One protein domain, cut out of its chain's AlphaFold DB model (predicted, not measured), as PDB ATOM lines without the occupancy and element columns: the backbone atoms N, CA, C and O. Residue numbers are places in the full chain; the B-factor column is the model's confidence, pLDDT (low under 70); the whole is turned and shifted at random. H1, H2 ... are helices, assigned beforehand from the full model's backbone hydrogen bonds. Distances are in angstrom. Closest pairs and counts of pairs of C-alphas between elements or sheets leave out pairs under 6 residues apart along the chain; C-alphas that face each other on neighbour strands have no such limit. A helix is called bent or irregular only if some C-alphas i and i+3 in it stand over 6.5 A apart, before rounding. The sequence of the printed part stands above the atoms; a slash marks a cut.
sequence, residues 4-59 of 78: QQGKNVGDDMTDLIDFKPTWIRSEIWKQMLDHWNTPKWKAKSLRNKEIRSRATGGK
ATOM      1  N   GLN A   4      95.640 127.569  59.856       63.75
ATOM      2  CA  GLN A   4      96.404 128.767  60.235       63.75
ATOM      3  C   GLN A   4      95.699 129.596  61.320       63.75
ATOM      4  O   GLN A   4      96.352 130.398  61.968       63.75
ATOM      5  N   GLN A   5      94.392 129.390  61.522       66.38
ATOM      6  CA  GLN A   5      93.603 130.019  62.584       66.38
ATOM      7  C   GLN A   5      93.428 129.090  63.800       66.38
ATOM      8  O   GLN A   5      92.534 129.296  64.611       66.38
ATOM      9  N   GLY A   6      94.244 128.033  63.919       63.97
ATOM     10  CA  GLY A   6      94.252 127.149  65.089       63.97
ATOM     11  C   GLY A   6      93.043 126.218  65.228       63.97
ATOM     12  O   GLY A   6      92.972 125.484  66.208       63.97
ATOM     13  N   LYS A   7      92.109 126.190  64.265       66.31
ATOM     14  CA  LYS A   7      90.999 125.225  64.295       66.31
ATOM     15  C   LYS A   7      91.507 123.803  64.034       66.31
ATOM     16  O   LYS A   7      92.296 123.578  63.106       66.31
ATOM     17  N   ASN A   8      91.016 122.836  64.813       64.38
ATOM     18  CA  ASN A   8      91.328 121.410  64.678       64.38
ATOM     19  C   ASN A   8      90.632 120.812  63.447       64.38
ATOM     20  O   ASN A   8      89.640 120.096  63.534       64.38
ATOM     21  N   VAL A   9      91.179 121.105  62.264       63.94
ATOM     22  CA  VAL A   9      90.689 120.568  60.989       63.94
ATOM     23  C   VAL A   9      90.927 119.054  60.946       63.94
ATOM     24  O   VAL A   9      92.001 118.598  60.540       63.94
ATOM     25  N   GLY A  10      89.927 118.282  61.373       64.62
ATOM     26  CA  GLY A  10      89.961 116.820  61.377       64.62
ATOM     27  C   GLY A  10      88.899 116.159  62.256       64.62
ATOM     28  O   GLY A  10      88.364 115.128  61.843       64.62
ATOM     29  N   ASP A  11      88.564 116.762  63.401       73.44
ATOM     30  CA  ASP A  11      87.628 116.169  64.368       73.44
ATOM     31  C   ASP A  11      86.177 116.521  64.075       73.44
ATOM     32  O   ASP A  11      85.356 115.613  63.949       73.44
ATOM     33  N   ASP A  12      85.866 117.801  63.871       85.50
ATOM     34  CA  ASP A  12      84.551 118.241  63.417       85.50
ATOM     35  C   ASP A  12      84.673 119.040  62.117       85.50
ATOM     36  O   ASP A  12      85.399 120.029  62.020       85.50
ATOM     37  N   MET A  13      83.976 118.584  61.076       87.44
ATOM     38  CA  MET A  13      83.978 119.259  59.779       87.44
ATOM     39  C   MET A  13      83.127 120.533  59.793       87.44
ATOM     40  O   MET A  13      83.321 121.384  58.927       87.44
ATOM     41  N   THR A  14      82.226 120.708  60.769       85.50
ATOM     42  CA  THR A  14      81.387 121.918  60.868       85.50
ATOM     43  C   THR A  14      82.207 123.185  61.131       85.50
ATOM     44  O   THR A  14      81.834 124.261  60.665       85.50
ATOM     45  N   ASP A  15      83.398 123.056  61.724       86.94
ATOM     46  CA  ASP A  15      84.358 124.149  61.934       86.94
ATOM     47  C   ASP A  15      84.782 124.865  60.643       86.94
ATOM     48  O   ASP A  15      85.291 125.995  60.685       86.94
ATOM     49  N   LEU A  16      84.582 124.206  59.497       87.56
ATOM     50  CA  LEU A  16      84.891 124.701  58.160       87.56
ATOM     51  C   LEU A  16      83.755 125.515  57.523       87.56
ATOM     52  O   LEU A  16      83.907 125.966  56.385       87.56
ATOM     53  N   ILE A  17      82.628 125.718  58.210       88.38
ATOM     54  CA  ILE A  17      81.451 126.389  57.642       88.38
ATOM     55  C   ILE A  17      81.758 127.807  57.143       88.38
ATOM     56  O   ILE A  17      81.362 128.158  56.030       88.38
ATOM     57  N   ASP A  18      82.570 128.557  57.891       88.19
ATOM     58  CA  ASP A  18      82.983 129.926  57.548       88.19
ATOM     59  C   ASP A  18      84.082 129.971  56.476       88.19
ATOM     60  O   ASP A  18      84.350 131.010  55.879       88.19
ATOM     61  N   PHE A  19      84.711 128.829  56.185       89.38
ATOM     62  CA  PHE A  19      85.788 128.703  55.201       89.38
ATOM     63  C   PHE A  19      85.275 128.254  53.829       89.38
ATOM     64  O   PHE A  19      86.007 127.639  53.047       89.38
ATOM     65  N   LYS A  20      84.009 128.555  53.533       92.38
ATOM     66  CA  LYS A  20      83.381 128.229  52.258       92.38
ATOM     67  C   LYS A  20      84.100 128.931  51.093       92.38
ATOM     68  O   LYS A  20      84.237 130.154  51.111       92.38
ATOM     69  N   PRO A  21      84.465 128.211  50.021       91.69
ATOM     70  CA  PRO A  21      84.941 128.837  48.791       91.69
ATOM     71  C   PRO A  21      83.866 129.705  48.113       91.69
ATOM     72  O   PRO A  21      82.698 129.319  48.048       91.69
ATOM     73  N   THR A  22      84.266 130.839  47.527       93.56
ATOM     74  CA  THR A  22      83.351 131.803  46.875       93.56
ATOM     75  C   THR A  22      82.504 131.183  45.761       93.56
ATOM     76  O   THR A  22      81.357 131.568  45.564       93.56
ATOM     77  N   TRP A  23      83.050 130.196  45.050       94.62
ATOM     78  CA  TRP A  23      82.405 129.539  43.912       94.62
ATOM     79  C   TRP A  23      81.392 128.447  44.303       94.62
ATOM     80  O   TRP A  23      80.655 127.971  43.444       94.62
ATOM     81  N   ILE A  24      81.322 128.044  45.579       95.06
ATOM     82  CA  ILE A  24      80.368 127.029  46.058       95.06
ATOM     83  C   ILE A  24      79.152 127.711  46.695       95.06
ATOM     84  O   ILE A  24      79.274 128.636  47.503       95.06
ATOM     85  N   ARG A  25      77.947 127.217  46.391       95.81
ATOM     86  CA  ARG A  25      76.713 127.641  47.072       95.81
ATOM     87  C   ARG A  25      76.693 127.174  48.526       95.81
ATOM     88  O   ARG A  25      77.146 126.080  48.845       95.81
ATOM     89  N   SER A  26      76.144 127.992  49.417       94.50
ATOM     90  CA  SER A  26      76.189 127.713  50.857       94.50
ATOM     91  C   SER A  26      75.456 126.425  51.242       94.50
ATOM     92  O   SER A  26      75.927 125.718  52.128       94.50
ATOM     93  N   GLU A  27      74.360 126.075  50.560       95.00
ATOM     94  CA  GLU A  27      73.644 124.820  50.826       95.00
ATOM     95  C   GLU A  27      74.499 123.593  50.474       95.00
ATOM     96  O   GLU A  27      74.603 122.657  51.264       95.00
ATOM     97  N   ILE A  28      75.166 123.635  49.316       95.56
ATOM     98  CA  ILE A  28      76.037 122.554  48.838       95.56
ATOM     99  C   ILE A  28      77.242 122.385  49.763       95.56
ATOM    100  O   ILE A  28      77.612 121.262  50.093       95.56
ATOM    101  N   TRP A  29      77.825 123.491  50.232       95.44
ATOM    102  CA  TRP A  29      78.932 123.429  51.182       95.44
ATOM    103  C   TRP A  29      78.540 122.709  52.473       95.44
ATOM    104  O   TRP A  29      79.250 121.800  52.891       95.44
ATOM    105  N   LYS A  30      77.383 123.044  53.057       94.62
ATOM    106  CA  LYS A  30      76.876 122.371  54.265       94.62
ATOM    107  C   LYS A  30      76.699 120.865  54.047       94.62
ATOM    108  O   LYS A  30      77.233 120.083  54.823       94.62
ATOM    109  N   GLN A  31      76.068 120.464  52.942       95.62
ATOM    110  CA  GLN A  31      75.895 119.043  52.601       95.62
ATOM    111  C   GLN A  31      77.232 118.297  52.473       95.62
ATOM    112  O   GLN A  31      77.348 117.137  52.876       95.62
ATOM    113  N   MET A  32      78.260 118.951  51.922       95.06
ATOM    114  CA  MET A  32      79.604 118.376  51.843       95.06
ATOM    115  C   MET A  32      80.224 118.200  53.230       95.06
ATOM    116  O   MET A  32      80.778 117.134  53.500       95.06
ATOM    117  N   LEU A  33      80.104 119.203  54.108       93.81
ATOM    118  CA  LEU A  33      80.595 119.109  55.485       93.81
ATOM    119  C   LEU A  33      79.913 117.965  56.237       93.81
ATOM    120  O   LEU A  33      80.614 117.151  56.832       93.81
ATOM    121  N   ASP A  34      78.589 117.834  56.127       94.50
ATOM    122  CA  ASP A  34      77.831 116.744  56.750       94.50
ATOM    123  C   ASP A  34      78.312 115.375  56.253       94.50
ATOM    124  O   ASP A  34      78.593 114.472  57.045       94.50
ATOM    125  N   HIS A  35      78.491 115.227  54.935       94.75
ATOM    126  CA  HIS A  35      79.001 113.994  54.343       94.75
ATOM    127  C   HIS A  35      80.411 113.650  54.843       94.75
ATOM    128  O   HIS A  35      80.688 112.498  55.202       94.75
ATOM    129  N   TRP A  36      81.308 114.637  54.890       93.38
ATOM    130  CA  TRP A  36      82.677 114.463  55.376       93.38
ATOM    131  C   TRP A  36      82.747 114.225  56.883       93.38
ATOM    132  O   TRP A  36      83.697 113.598  57.355       93.38
ATOM    133  N   ASN A  37      81.745 114.670  57.643       93.25
ATOM    134  CA  ASN A  37      81.709 114.448  59.081       93.25
ATOM    135  C   ASN A  37      81.348 113.002  59.451       93.25
ATOM    136  O   ASN A  37      81.616 112.567  60.572       93.25
ATOM    137  N   THR A  38      80.789 112.233  58.511       94.44
ATOM    138  CA  THR A  38      80.397 110.844  58.763       94.44
ATOM    139  C   THR A  38      81.598 109.963  59.156       94.44
ATOM    140  O   THR A  38      82.664 110.044  58.529       94.44
ATOM    141  N   PRO A  39      81.440 109.035  60.127       93.62
ATOM    142  CA  PRO A  39      82.520 108.132  60.540       93.62
ATOM    143  C   PRO A  39      83.089 107.310  59.378       93.62
ATOM    144  O   PRO A  39      84.301 107.131  59.254       93.62
ATOM    145  N   LYS A  40      82.213 106.868  58.465       94.56
ATOM    146  CA  LYS A  40      82.584 106.118  57.259       94.56
ATOM    147  C   LYS A  40      83.536 106.912  56.365       94.56
ATOM    148  O   LYS A  40      84.523 106.358  55.872       94.56
ATOM    149  N   TRP A  41      83.250 108.194  56.134       94.31
ATOM    150  CA  TRP A  41      84.108 109.038  55.313       94.31
ATOM    151  C   TRP A  41      85.441 109.319  56.008       94.31
ATOM    152  O   TRP A  41      86.489 109.154  55.381       94.31
ATOM    153  N   LYS A  42      85.421 109.648  57.308       91.75
ATOM    154  CA  LYS A  42      86.640 109.887  58.100       91.75
ATOM    155  C   LYS A  42      87.576 108.679  58.083       91.75
ATOM    156  O   LYS A  42      88.756 108.833  57.771       91.75
ATOM    157  N   ALA A  43      87.042 107.474  58.289       92.94
ATOM    158  CA  ALA A  43      87.815 106.234  58.217       92.94
ATOM    159  C   ALA A  43      88.447 106.020  56.829       92.94
ATOM    160  O   ALA A  43      89.637 105.716  56.714       92.94
ATOM    161  N   LYS A  44      87.683 106.244  55.748       93.75
ATOM    162  CA  LYS A  44      88.204 106.154  54.372       93.75
ATOM    163  C   LYS A  44      89.293 107.198  54.106       93.75
ATOM    164  O   LYS A  44      90.301 106.882  53.474       93.75
ATOM    165  N   SER A  45      89.095 108.428  54.574       91.50
ATOM    166  CA  SER A  45      90.041 109.535  54.421       91.50
ATOM    167  C   SER A  45      91.363 109.248  55.139       91.50
ATOM    168  O   SER A  45      92.429 109.381  54.531       91.50
ATOM    169  N   LEU A  46      91.296 108.758  56.383       91.25
ATOM    170  CA  LEU A  46      92.460 108.343  57.168       91.25
ATOM    171  C   LEU A  46      93.234 107.225  56.464       91.25
ATOM    172  O   LEU A  46      94.421 107.386  56.185       91.25
ATOM    173  N   ARG A  47      92.545 106.154  56.052       92.06
ATOM    174  CA  ARG A  47      93.156 105.048  55.300       92.06
ATOM    175  C   ARG A  47      93.854 105.534  54.029       92.06
ATOM    176  O   ARG A  47      94.979 105.142  53.740       92.06
ATOM    177  N   ASN A  48      93.215 106.418  53.264       89.31
ATOM    178  CA  ASN A  48      93.809 106.972  52.045       89.31
ATOM    179  C   ASN A  48      95.029 107.862  52.338       89.31
ATOM    180  O   ASN A  48      95.964 107.918  51.538       89.31
ATOM    181  N   LYS A  49      95.037 108.582  53.467       89.12
ATOM    182  CA  LYS A  49      96.203 109.346  53.926       89.12
ATOM    183  C   LYS A  49      97.368 108.412  54.254       89.12
ATOM    184  O   LYS A  49      98.474 108.673  53.792       89.12
ATOM    185  N   GLU A  50      97.112 107.319  54.965       89.94
ATOM    186  CA  GLU A  50      98.126 106.307  55.279       89.94
ATOM    187  C   GLU A  50      98.693 105.657  54.016       89.94
ATOM    188  O   GLU A  50      99.911 105.619  53.848       89.94
ATOM    189  N   ILE A  51      97.832 105.232  53.086       87.19
ATOM    190  CA  ILE A  51      98.257 104.661  51.798       87.19
ATOM    191  C   ILE A  51      99.184 105.632  51.060       87.19
ATOM    192  O   ILE A  51     100.270 105.237  50.648       87.19
ATOM    193  N   ARG A  52      98.811 106.917  50.951       82.94
ATOM    194  CA  ARG A  52      99.666 107.940  50.322       82.94
ATOM    195  C   ARG A  52     100.995 108.136  51.044       82.94
ATOM    196  O   ARG A  52     102.000 108.331  50.380       82.94
ATOM    197  N   SER A  53     101.008 108.092  52.378       83.56
ATOM    198  CA  SER A  53     102.247 108.250  53.153       83.56
ATOM    199  C   SER A  53     103.219 107.080  52.974       83.56
ATOM    200  O   SER A  53     104.427 107.275  53.054       83.56
ATOM    201  N   ARG A  54     102.696 105.874  52.713       83.56
ATOM    202  CA  ARG A  54     103.477 104.642  52.511       83.56
ATOM    203  C   ARG A  54     103.805 104.373  51.042       83.56
ATOM    204  O   ARG A  54     104.629 103.515  50.750       83.56
ATOM    205  N   ALA A  55     103.157 105.074  50.115       76.81
ATOM    206  CA  ALA A  55     103.414 104.939  48.693       76.81
ATOM    207  C   ALA A  55     104.782 105.549  48.344       76.81
ATOM    208  O   ALA A  55     104.932 106.762  48.238       76.81
ATOM    209  N   THR A  56     105.786 104.696  48.140       65.50
ATOM    210  CA  THR A  56     107.139 105.087  47.702       65.50
ATOM    211  C   THR A  56     107.210 105.368  46.190       65.50
ATOM    212  O   THR A  56     108.189 105.926  45.701       65.50
ATOM    213  N   GLY A  57     106.165 105.020  45.430       66.12
ATOM    214  CA  GLY A  57     106.100 105.152  43.973       66.12
ATOM    215  C   GLY A  57     104.739 105.656  43.492       66.12
ATOM    216  O   GLY A  57     103.714 105.392  44.115       66.12
ATOM    217  N   GLY A  58     104.747 106.403  42.383       60.41
ATOM    218  CA  GLY A  58     103.564 107.081  41.832       60.41
ATOM    219  C   GLY A  58     103.716 108.599  41.719       60.41
ATOM    220  O   GLY A  58     102.753 109.340  41.898       60.41
ATOM    221  N   LYS A  59     104.920 109.104  41.430       57.56
ATOM    222  CA  LYS A  59     105.051 110.475  40.936       57.56
ATOM    223  C   LYS A  59     104.387 110.480  39.558       57.56
ATOM    224  O   LYS A  59     104.823 109.739  38.683       57.56
TER     225      LYS A  59
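What this domain is: This is residues 4 to 59 of the 78 residues of the protein "Putative transposase, Ptta/En/Spm, plant" of Helianthus annuus (UniProt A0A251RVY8). Picture an open L: a helical hairpin of H1 and H2 makes one arm, and H3, the longest helix, leaves from the far end of H2 as the other arm, with the corner near residue 38. H1 lies alongside H2 but away from H3, and the second half of H3 with the tail after it, residues 47 to 59, sticks out with no partner beside it. The printed part has 56 residues with three named helices, H1, H2 and H3 in that order, and no named strand; the class is all helix. The whole is loose, with a radius of gyration of the C-alphas of 13.8 A, and elongated, with spans of 38 by 24 by 23 A.

Where its parts are: Begin at Gln 4 and pass along residues 4 to 12, which hold no named element. Find C-alpha 13 at (83.978, 119.259, 59.779), where H1 begins; it takes residues 13 to 19. H1 is irregular: C-alphas 15 and 18 are 7.4 A apart. After a short link of 6 residues, look for C-alpha 26 at (76.189, 127.713, 50.857); from there H2, residues 26 to 37, runs 16.6 A from first to last C-alpha. A tight link of one residue, Thr 38, leads to H3, residues 39 to 54, which runs 22.7 A and ends at C-alpha 54 at (103.477, 104.642, 52.511).

How they stand to each other: Look first at H1 and H2, a helical hairpin. They touch, with 11 pairs of C-alphas within 8 A; the closest are those of Met 13 and Asn 37, 5.4 A apart. They run opposite ways at a shallow tilt of 29 degrees. Next compare H2 and H3, which are close but not clearly touching; their closest C-alphas are those of Trp 36 and Lys 42, 6.6 A apart. Their lines are about perpendicular, but only just, at 73 degrees. H1 and H3 are apart. Check the backbone: in H2 and H3 every O i to N i+4 pair is within hydrogen-bond range, while in H1 0 of 3 such pairs are, beside 3 of 4 O i to N i+3 pairs.

The domain as a whole: The C-alphas of Glu 27 and Thr 56 are the two farthest apart, at 39.0 A. Residues 47 to 59, of which 47 to 54 belong to H3, stand free; the body without them has 43 residues and spans 28 by 24 by 12 A. The printed part has no cut, and neither link between helices is long. In the B-factor column you will find a mean pLDDT of the printed part of 85.5, with residues 4 to 10 and 56 to 59 of this model under 70.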